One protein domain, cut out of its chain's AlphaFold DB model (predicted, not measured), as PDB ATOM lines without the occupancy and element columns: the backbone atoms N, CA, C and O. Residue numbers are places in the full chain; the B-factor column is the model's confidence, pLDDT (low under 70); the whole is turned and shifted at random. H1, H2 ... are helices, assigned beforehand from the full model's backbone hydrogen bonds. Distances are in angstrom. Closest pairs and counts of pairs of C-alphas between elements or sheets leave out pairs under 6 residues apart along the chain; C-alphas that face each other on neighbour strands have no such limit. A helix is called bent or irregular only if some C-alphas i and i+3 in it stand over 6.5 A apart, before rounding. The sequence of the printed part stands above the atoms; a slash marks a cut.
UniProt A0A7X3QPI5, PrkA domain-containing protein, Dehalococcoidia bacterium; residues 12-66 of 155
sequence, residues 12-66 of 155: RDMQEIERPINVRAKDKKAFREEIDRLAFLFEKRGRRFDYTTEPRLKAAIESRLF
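Overview. This is residues 12 to 66 of the 155 residues of the protein "PrkA domain-containing protein" of Dehalococcoidia bacterium (UniProt A0A7X3QPI5). One long helix, H2, runs along one side of an open ring of chain; beyond its last residue the link of residues 45 to 54 folds back to a shorter helix, H3, which meets the short first helix, H1, on the far side of the ring from that turn. H1 is set crosswise to H2, with its last residue near the first part of H2, and H2 touches neither of the other helices. The printed part has 55 residues with three named helices, in the order H1, H2, H3, and no named strand; the class is all helix. It is only just compact, close to loose, with a radius of gyration of the C-alphas of 11.6 A, and the C-alphas span 31 by 26 by 18 A along their three main axes.

Arrangement. H2, residues 25 to 44, is the longest helix. H1, residues 12 to 18, is close to H2 but not clearly touching it, with 1 pair of C-alphas within 8 A, those of Glu 18 and Lys 28 at 7.2 A. The lines of H1 and H2 are about perpendicular, at 90 degrees, though the line of H2 is a rough one. H3, residues 55 to 65, and H2 are only just apart, their closest C-alphas being 8.5 A from each other. H3 touches H1, and the closest C-alphas of the two are those of Ile 17 and Ala 60, 5.3 A apart. H1 and H3 run opposite ways at a steep tilt of 55 degrees. In H1 and H3 every O i to N i+4 pair is within hydrogen-bond range, and in H2 14 of 16 are.

Along the chain. H2 measures 29.9 A from C-alpha 25 at (284.119, 136.667, 173.989) to C-alpha 44 at (310.905, 129.159, 163.148). It is irregular: C-alphas 26 and 29 are 7.1 A apart. H1, of 7 residues, begins with C-alpha 12 at (282.089, 126.929, 164.155) and measures 9.9 A from first to last C-alpha. H3, of 11 residues, measures 15.2 A and ends with C-alpha 65 at (286.580, 114.334, 172.504).

Size, cuts and confidence. The two C-alphas farthest apart are those of Ala 25 and Gly 46, at 32.8 A, while the first and last printed C-alphas, of Arg 12 and Phe 66, are 18.6 A apart. The printed part has no cut. The links H1 to H2, with 6 residues between them, and H2 to H3, with 10, are both short. The mean pLDDT of the printed part is 84.4, and no printed residue is under 70.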
ATOM      1  N   ARG A  12     282.769 127.921 163.336       76.62
ATOM      2  CA  ARG A  12     282.089 126.929 164.155       76.62
ATOM      3  C   ARG A  12     283.043 126.039 164.959       76.62
ATOM      4  O   ARG A  12     282.849 125.900 166.165       76.62
ATOM      5  N   ASP A  13     284.062 125.456 164.336       78.94
ATOM      6  CA  ASP A  13     285.065 124.628 165.010       78.94
ATOM      7  C   ASP A  13     285.853 125.432 166.048       78.94
ATOM      8  O   ASP A  13     286.070 124.959 167.167       78.94
ATOM      9  N   MET A  14     286.206 126.678 165.725       82.31
ATOM     10  CA  MET A  14     286.885 127.572 166.666       82.31
ATOM     11  C   MET A  14     286.007 127.879 167.884       82.31
ATOM     12  O   MET A  14     286.470 127.821 169.026       82.31
ATOM     13  N   GLN A  15     284.711 128.122 167.680       80.75
ATOM     14  CA  GLN A  15     283.763 128.314 168.779       80.75
ATOM     15  C   GLN A  15     283.569 127.052 169.626       80.75
ATOM     16  O   GLN A  15     283.430 127.156 170.850       80.75
ATOM     17  N   GLU A  16     283.567 125.875 168.999       78.31
ATOM     18  CA  GLU A  16     283.462 124.585 169.683       78.31
ATOM     19  C   GLU A  16     284.694 124.283 170.551       78.31
ATOM     20  O   GLU A  16     284.538 123.691 171.618       78.31
ATOM     21  N   ILE A  17     285.891 124.734 170.160       83.94
ATOM     22  CA  ILE A  17     287.135 124.596 170.944       83.94
ATOM     23  C   ILE A  17     287.215 125.654 172.060       83.94
ATOM     24  O   ILE A  17     287.620 125.353 173.180       83.94
ATOM     25  N   GLU A  18     286.795 126.893 171.810       85.75
ATOM     26  CA  GLU A  18     286.887 127.988 172.792       85.75
ATOM     27  C   GLU A  18     285.869 127.881 173.937       85.75
ATOM     28  O   GLU A  18     286.128 128.330 175.059       85.75
ATOM     29  N   ARG A  19     284.683 127.321 173.666       81.00
ATOM     30  CA  ARG A  19     283.580 127.250 174.635       81.00
ATOM     31  C   ARG A  19     283.908 126.375 175.861       81.00
ATOM     32  O   ARG A  19     283.659 126.852 176.970       81.00
ATOM     33  N   PRO A  20     284.468 125.155 175.727       76.88
ATOM     34  CA  PRO A  20     284.816 124.301 176.867       76.88
ATOM     35  C   PRO A  20     285.854 124.905 177.818       76.88
ATOM     36  O   PRO A  20     285.760 124.709 179.026       76.88
ATOM     37  N   ILE A  21     286.808 125.679 177.298       81.62
ATOM     38  CA  ILE A  21     287.852 126.343 178.102       81.62
ATOM     39  C   ILE A  21     287.440 127.726 178.615       81.62
ATOM     40  O   ILE A  21     288.256 128.445 179.190       81.62
ATOM     41  N   ASN A  22     286.168 128.099 178.431       81.12
ATOM     42  CA  ASN A  22     285.578 129.334 178.938       81.12
ATOM     43  C   ASN A  22     286.355 130.602 178.521       81.12
ATOM     44  O   ASN A  22     286.493 131.543 179.311       81.12
ATOM     45  N   VAL A  23     286.871 130.645 177.281       81.94
ATOM     46  CA  VAL A  23     287.457 131.883 176.742       81.94
ATOM     47  C   VAL A  23     286.343 132.914 176.607       81.94
ATOM     48  O   VAL A  23     285.352 132.704 175.902       81.94
ATOM     49  N   ARG A  24     286.484 134.049 177.299       82.38
ATOM     50  CA  ARG A  24     285.499 135.135 177.225       82.38
ATOM     51  C   ARG A  24     285.449 135.667 175.798       82.38
ATOM     52  O   ARG A  24     286.476 135.725 175.135       82.38
ATOM     53  N   ALA A  25     284.288 136.150 175.352       80.06
ATOM     54  CA  ALA A  25     284.119 136.667 173.989       80.06
ATOM     55  C   ALA A  25     285.186 137.710 173.595       80.06
ATOM     56  O   ALA A  25     285.709 137.671 172.486       80.06
ATOM     57  N   LYS A  26     285.569 138.578 174.541       83.50
ATOM     58  CA  LYS A  26     286.632 139.582 174.373       83.50
ATOM     59  C   LYS A  26     288.046 139.004 174.200       83.50
ATOM     60  O   LYS A  26     288.890 139.653 173.598       83.50
ATOM     61  N   ASP A  27     288.295 137.801 174.712       85.00
ATOM     62  CA  ASP A  27     289.616 137.167 174.761       85.00
ATOM     63  C   ASP A  27     289.783 136.118 173.641       85.00
ATOM     64  O   ASP A  27     290.876 135.590 173.454       85.00
ATOM     65  N   LYS A  28     288.724 135.830 172.862       84.38
ATOM     66  CA  LYS A  28     288.746 134.870 171.739       84.38
ATOM     67  C   LYS A  28     289.785 135.242 170.690       84.38
ATOM     68  O   LYS A  28     290.643 134.434 170.362       84.38
ATOM     69  N   LYS A  29     289.754 136.494 170.221       86.00
ATOM     70  CA  LYS A  29     290.717 136.992 169.230       86.00
ATOM     71  C   LYS A  29     292.154 136.880 169.746       86.00
ATOM     72  O   LYS A  29     293.018 136.370 169.047       86.00
ATOM     73  N   ALA A  30     292.381 137.282 170.996       86.81
ATOM     74  CA  ALA A  30     293.694 137.197 171.626       86.81
ATOM     75  C   ALA A  30     294.189 135.746 171.755       86.81
ATOM     76  O   ALA A  30     295.367 135.490 171.532       86.81
ATOM     77  N   PHE A  31     293.295 134.802 172.072       86.62
ATOM     78  CA  PHE A  31     293.611 133.375 172.123       86.62
ATOM     79  C   PHE A  31     293.999 132.821 170.747       86.62
ATOM     80  O   PHE A  31     294.997 132.118 170.644       86.62
ATOM     81  N   ARG A  32     293.272 133.176 169.681       87.62
ATOM     82  CA  ARG A  32     293.616 132.760 168.308       87.62
ATOM     83  C   ARG A  32     294.991 133.279 167.894       87.62
ATOM     84  O   ARG A  32     295.857 132.491 167.537       87.62
ATOM     85  N   GLU A  33     295.232 134.574 168.092       88.94
ATOM     86  CA  GLU A  33     296.537 135.186 167.823       88.94
ATOM     87  C   GLU A  33     297.669 134.572 168.666       88.94
ATOM     88  O   GLU A  33     298.821 134.530 168.242       88.94
ATOM     89  N   GLU A  34     297.379 134.129 169.892       87.88
ATOM     90  CA  GLU A  34     298.333 133.419 170.747       87.88
ATOM     91  C   GLU A  34     298.702 132.049 170.162       87.88
ATOM     92  O   GLU A  34     299.893 131.740 170.079       87.88
ATOM     93  N   ILE A  35     297.719 131.270 169.700       86.62
ATOM     94  CA  ILE A  35     297.955 129.983 169.032       86.62
ATOM     95  C   ILE A  35     298.742 130.175 167.730       86.62
ATOM     96  O   ILE A  35     299.732 129.472 167.524       86.62
ATOM     97  N   ASP A  36     298.393 131.168 166.910       87.00
ATOM     98  CA  ASP A  36     299.109 131.468 165.662       87.00
ATOM     99  C   ASP A  36     300.561 131.876 165.928       87.00
ATOM    100  O   ASP A  36     301.495 131.386 165.286       87.00
ATOM    101  N   ARG A  37     300.788 132.731 166.937       87.44
ATOM    102  CA  ARG A  37     302.144 133.109 167.365       87.44
ATOM    103  C   ARG A  37     302.936 131.901 167.854       87.44
ATOM    104  O   ARG A  37     304.120 131.791 167.536       87.44
ATOM    105  N   LEU A  38     302.317 131.000 168.616       86.31
ATOM    106  CA  LEU A  38     302.970 129.770 169.059       86.31
ATOM    107  C   LEU A  38     303.326 128.876 167.868       86.31
ATOM    108  O   LEU A  38     304.474 128.443 167.777       86.31
ATOM    109  N   ALA A  39     302.403 128.654 166.933       86.19
ATOM    110  CA  ALA A  39     302.660 127.874 165.725       86.19
ATOM    111  C   ALA A  39     303.837 128.452 164.920       86.19
ATOM    112  O   ALA A  39     304.784 127.727 164.605       86.19
ATOM    113  N   PHE A  40     303.853 129.772 164.709       88.12
ATOM    114  CA  PHE A  40     304.940 130.476 164.025       88.12
ATOM    115  C   PHE A  40     306.296 130.331 164.738       88.12
ATOM    116  O   PHE A  40     307.328 130.101 164.104       88.12
ATOM    117  N   LEU A  41     306.327 130.431 166.073       88.44
ATOM    118  CA  LEU A  41     307.557 130.245 166.854       88.44
ATOM    119  C   LEU A  41     308.101 128.814 166.756       88.44
ATOM    120  O   LEU A  41     309.321 128.621 166.755       88.44
ATOM    121  N   PHE A  42     307.219 127.815 166.694       86.94
ATOM    122  CA  PHE A  42     307.604 126.416 166.510       86.94
ATOM    123  C   PHE A  42     308.180 126.178 165.115       86.94
ATOM    124  O   PHE A  42     309.271 125.610 165.003       86.94
ATOM    125  N   GLU A  43     307.528 126.712 164.085       88.94
ATOM    126  CA  GLU A  43     307.999 126.647 162.702       88.94
ATOM    127  C   GLU A  43     309.381 127.297 162.545       88.94
ATOM    128  O   GLU A  43     310.301 126.686 161.998       88.94
ATOM    129  N   LYS A  44     309.594 128.482 163.137       89.94
ATOM    130  CA  LYS A  44     310.905 129.159 163.148       89.94
ATOM    131  C   LYS A  44     312.011 128.354 163.824       89.94
ATOM    132  O   LYS A  44     313.177 128.510 163.472       89.94
ATOM    133  N   ARG A  45     311.668 127.503 164.790       88.62
ATOM    134  CA  ARG A  45     312.612 126.606 165.477       88.62
ATOM    135  C   ARG A  45     312.780 125.260 164.763       88.62
ATOM    136  O   ARG A  45     313.453 124.384 165.304       88.62
ATOM    137  N   GLY A  46     312.165 125.078 163.591       87.94
ATOM    138  CA  GLY A  46     312.189 123.825 162.837       87.94
ATOM    139  C   GLY A  46     311.442 122.681 163.530       87.94
ATOM    140  O   GLY A  46     311.744 121.516 163.282       87.94
ATOM    141  N   ARG A  47     310.502 122.987 164.436       86.19
ATOM    142  CA  ARG A  47     309.687 121.999 165.157       86.19
ATOM    143  C   ARG A  47     308.239 122.071 164.680       86.19
ATOM    144  O   ARG A  47     307.740 123.149 164.376       86.19
ATOM    145  N   ARG A  48     307.540 120.933 164.649       82.81
ATOM    146  CA  ARG A  48     306.091 120.929 164.401       82.81
ATOM    147  C   ARG A  48     305.344 121.381 165.650       82.81
ATOM    148  O   ARG A  48     305.684 120.963 166.754       82.81
ATOM    149  N   PHE A  49     304.341 122.227 165.451       83.00
ATOM    150  CA  PHE A  49     303.372 122.566 166.484       83.00
ATOM    151  C   PHE A  49     302.502 121.339 166.783       83.00
ATOM    152  O   PHE A  49     302.001 120.695 165.861       83.00
ATOM    153  N   ASP A  50     302.352 121.015 168.064       84.31
ATOM    154  CA  ASP A  50     301.490 119.933 168.544       84.31
ATOM    155  C   ASP A  50     300.453 120.504 169.515       84.31
ATOM    156  O   ASP A  50     300.776 121.382 170.320       84.31
ATOM    157  N   TYR A  51     299.228 119.989 169.485       81.50
ATOM    158  CA  TYR A  51     298.129 120.444 170.337       81.50
ATOM    159  C   TYR A  51     298.413 120.238 171.830       81.50
ATOM    160  O   TYR A  51     297.840 120.923 172.672       81.50
ATOM    161  N   THR A  52     299.323 119.322 172.172       83.38
ATOM    162  CA  THR A  52     299.767 119.082 173.551       83.38
ATOM    163  C   THR A  52     300.699 120.165 174.088       83.38
ATOM    164  O   THR A  52     301.002 120.170 175.279       83.38
ATOM    165  N   THR A  53     301.201 121.037 173.215       83.00
ATOM    166  CA  THR A  53     302.179 122.076 173.557       83.00
ATOM    167  C   THR A  53     301.567 123.171 174.418       83.00
ATOM    168  O   THR A  53     302.251 123.742 175.265       83.00
ATOM    169  N   GLU A  54     300.283 123.461 174.210       84.50
ATOM    170  CA  GLU A  54     299.558 124.471 174.966       84.50
ATOM    171  C   GLU A  54     298.452 123.780 175.798       84.50
ATOM    172  O   GLU A  54     297.639 123.018 175.261       84.50
ATOM    173  N   PRO A  55     298.434 123.980 177.129       85.25
ATOM    174  CA  PRO A  55     297.543 123.250 178.027       85.25
ATOM    175  C   PRO A  55     296.053 123.573 177.843       85.25
ATOM    176  O   PRO A  55     295.221 122.691 178.055       85.25
ATOM    177  N   ARG A  56     295.687 124.799 177.455       84.88
ATOM    178  CA  ARG A  56     294.298 125.208 177.185       84.88
ATOM    179  C   ARG A  56     293.774 124.554 175.903       84.88
ATOM    180  O   ARG A  56     292.678 124.013 175.921       84.88
ATOM    181  N   LEU A  57     294.536 124.532 174.816       85.19
ATOM    182  CA  LEU A  57     294.195 123.892 173.549       85.19
ATOM    183  C   LEU A  57     294.062 122.382 173.734       85.19
ATOM    184  O   LEU A  57     293.073 121.796 173.296       85.19
ATOM    185  N   LYS A  58     294.993 121.766 174.470       87.38
ATOM    186  CA  LYS A  58     294.875 120.364 174.875       87.38
ATOM    187  C   LYS A  58     293.584 120.114 175.656       87.38
ATOM    188  O   LYS A  58     292.817 119.234 175.278       87.38
ATOM    189  N   ALA A  59     293.306 120.907 176.692       83.50
ATOM    190  CA  ALA A  59     292.098 120.760 177.503       83.50
ATOM    191  C   ALA A  59     290.808 120.983 176.694       83.50
ATOM    192  O   ALA A  59     289.805 120.307 176.928       83.50
ATOM    193  N   ALA A  60     290.822 121.904 175.730       84.81
ATOM    194  CA  ALA A  60     289.704 122.154 174.830       84.81
ATOM    195  C   ALA A  60     289.410 120.945 173.937       84.81
ATOM    196  O   ALA A  60     288.261 120.509 173.841       84.81
ATOM    197  N   ILE A  61     290.449 120.371 173.328       84.69
ATOM    198  CA  ILE A  61     290.335 119.181 172.479       84.69
ATOM    199  C   ILE A  61     289.902 117.973 173.310       84.69
ATOM    200  O   ILE A  61     288.981 117.261 172.919       84.69
ATOM    201  N   GLU A  62     290.503 117.764 174.481       83.81
ATOM    202  CA  GLU A  62     290.113 116.688 175.393       83.81
ATOM    203  C   GLU A  62     288.654 116.826 175.827       83.81
ATOM    204  O   GLU A  62     287.928 115.842 175.807       83.81
ATOM    205  N   SER A  63     288.186 118.036 176.134       82.81
ATOM    206  CA  SER A  63     286.780 118.270 176.491       82.81
ATOM    207  C   SER A  63     285.823 118.061 175.312       82.81
ATOM    208  O   SER A  63     284.668 117.695 175.516       82.81
ATOM    209  N   ARG A  64     286.284 118.291 174.075       82.50
ATOM    210  CA  ARG A  64     285.510 118.009 172.857       82.50
ATOM    211  C   ARG A  64     285.406 116.506 172.595       82.50
ATOM    212  O   ARG A  64     284.349 116.029 172.192       82.50
ATOM    213  N   LEU A  65     286.495 115.767 172.802       83.19
ATOM    214  CA  LEU A  65     286.580 114.334 172.504       83.19
ATOM    215  C   LEU A  65     286.033 113.454 173.631       83.19
ATOM    216  O   LEU A  65     285.430 112.414 173.365       83.19
ATOM    217  N   PHE A  66     286.246 113.857 174.880       82.19
ATOM    218  CA  PHE A  66     285.875 113.089 176.057       82.19
ATOM    219  C   PHE A  66     284.695 113.756 176.767       82.19
ATOM    220  O   PHE A  66     284.870 114.788 177.421       82.19
TER     221      PHE A  66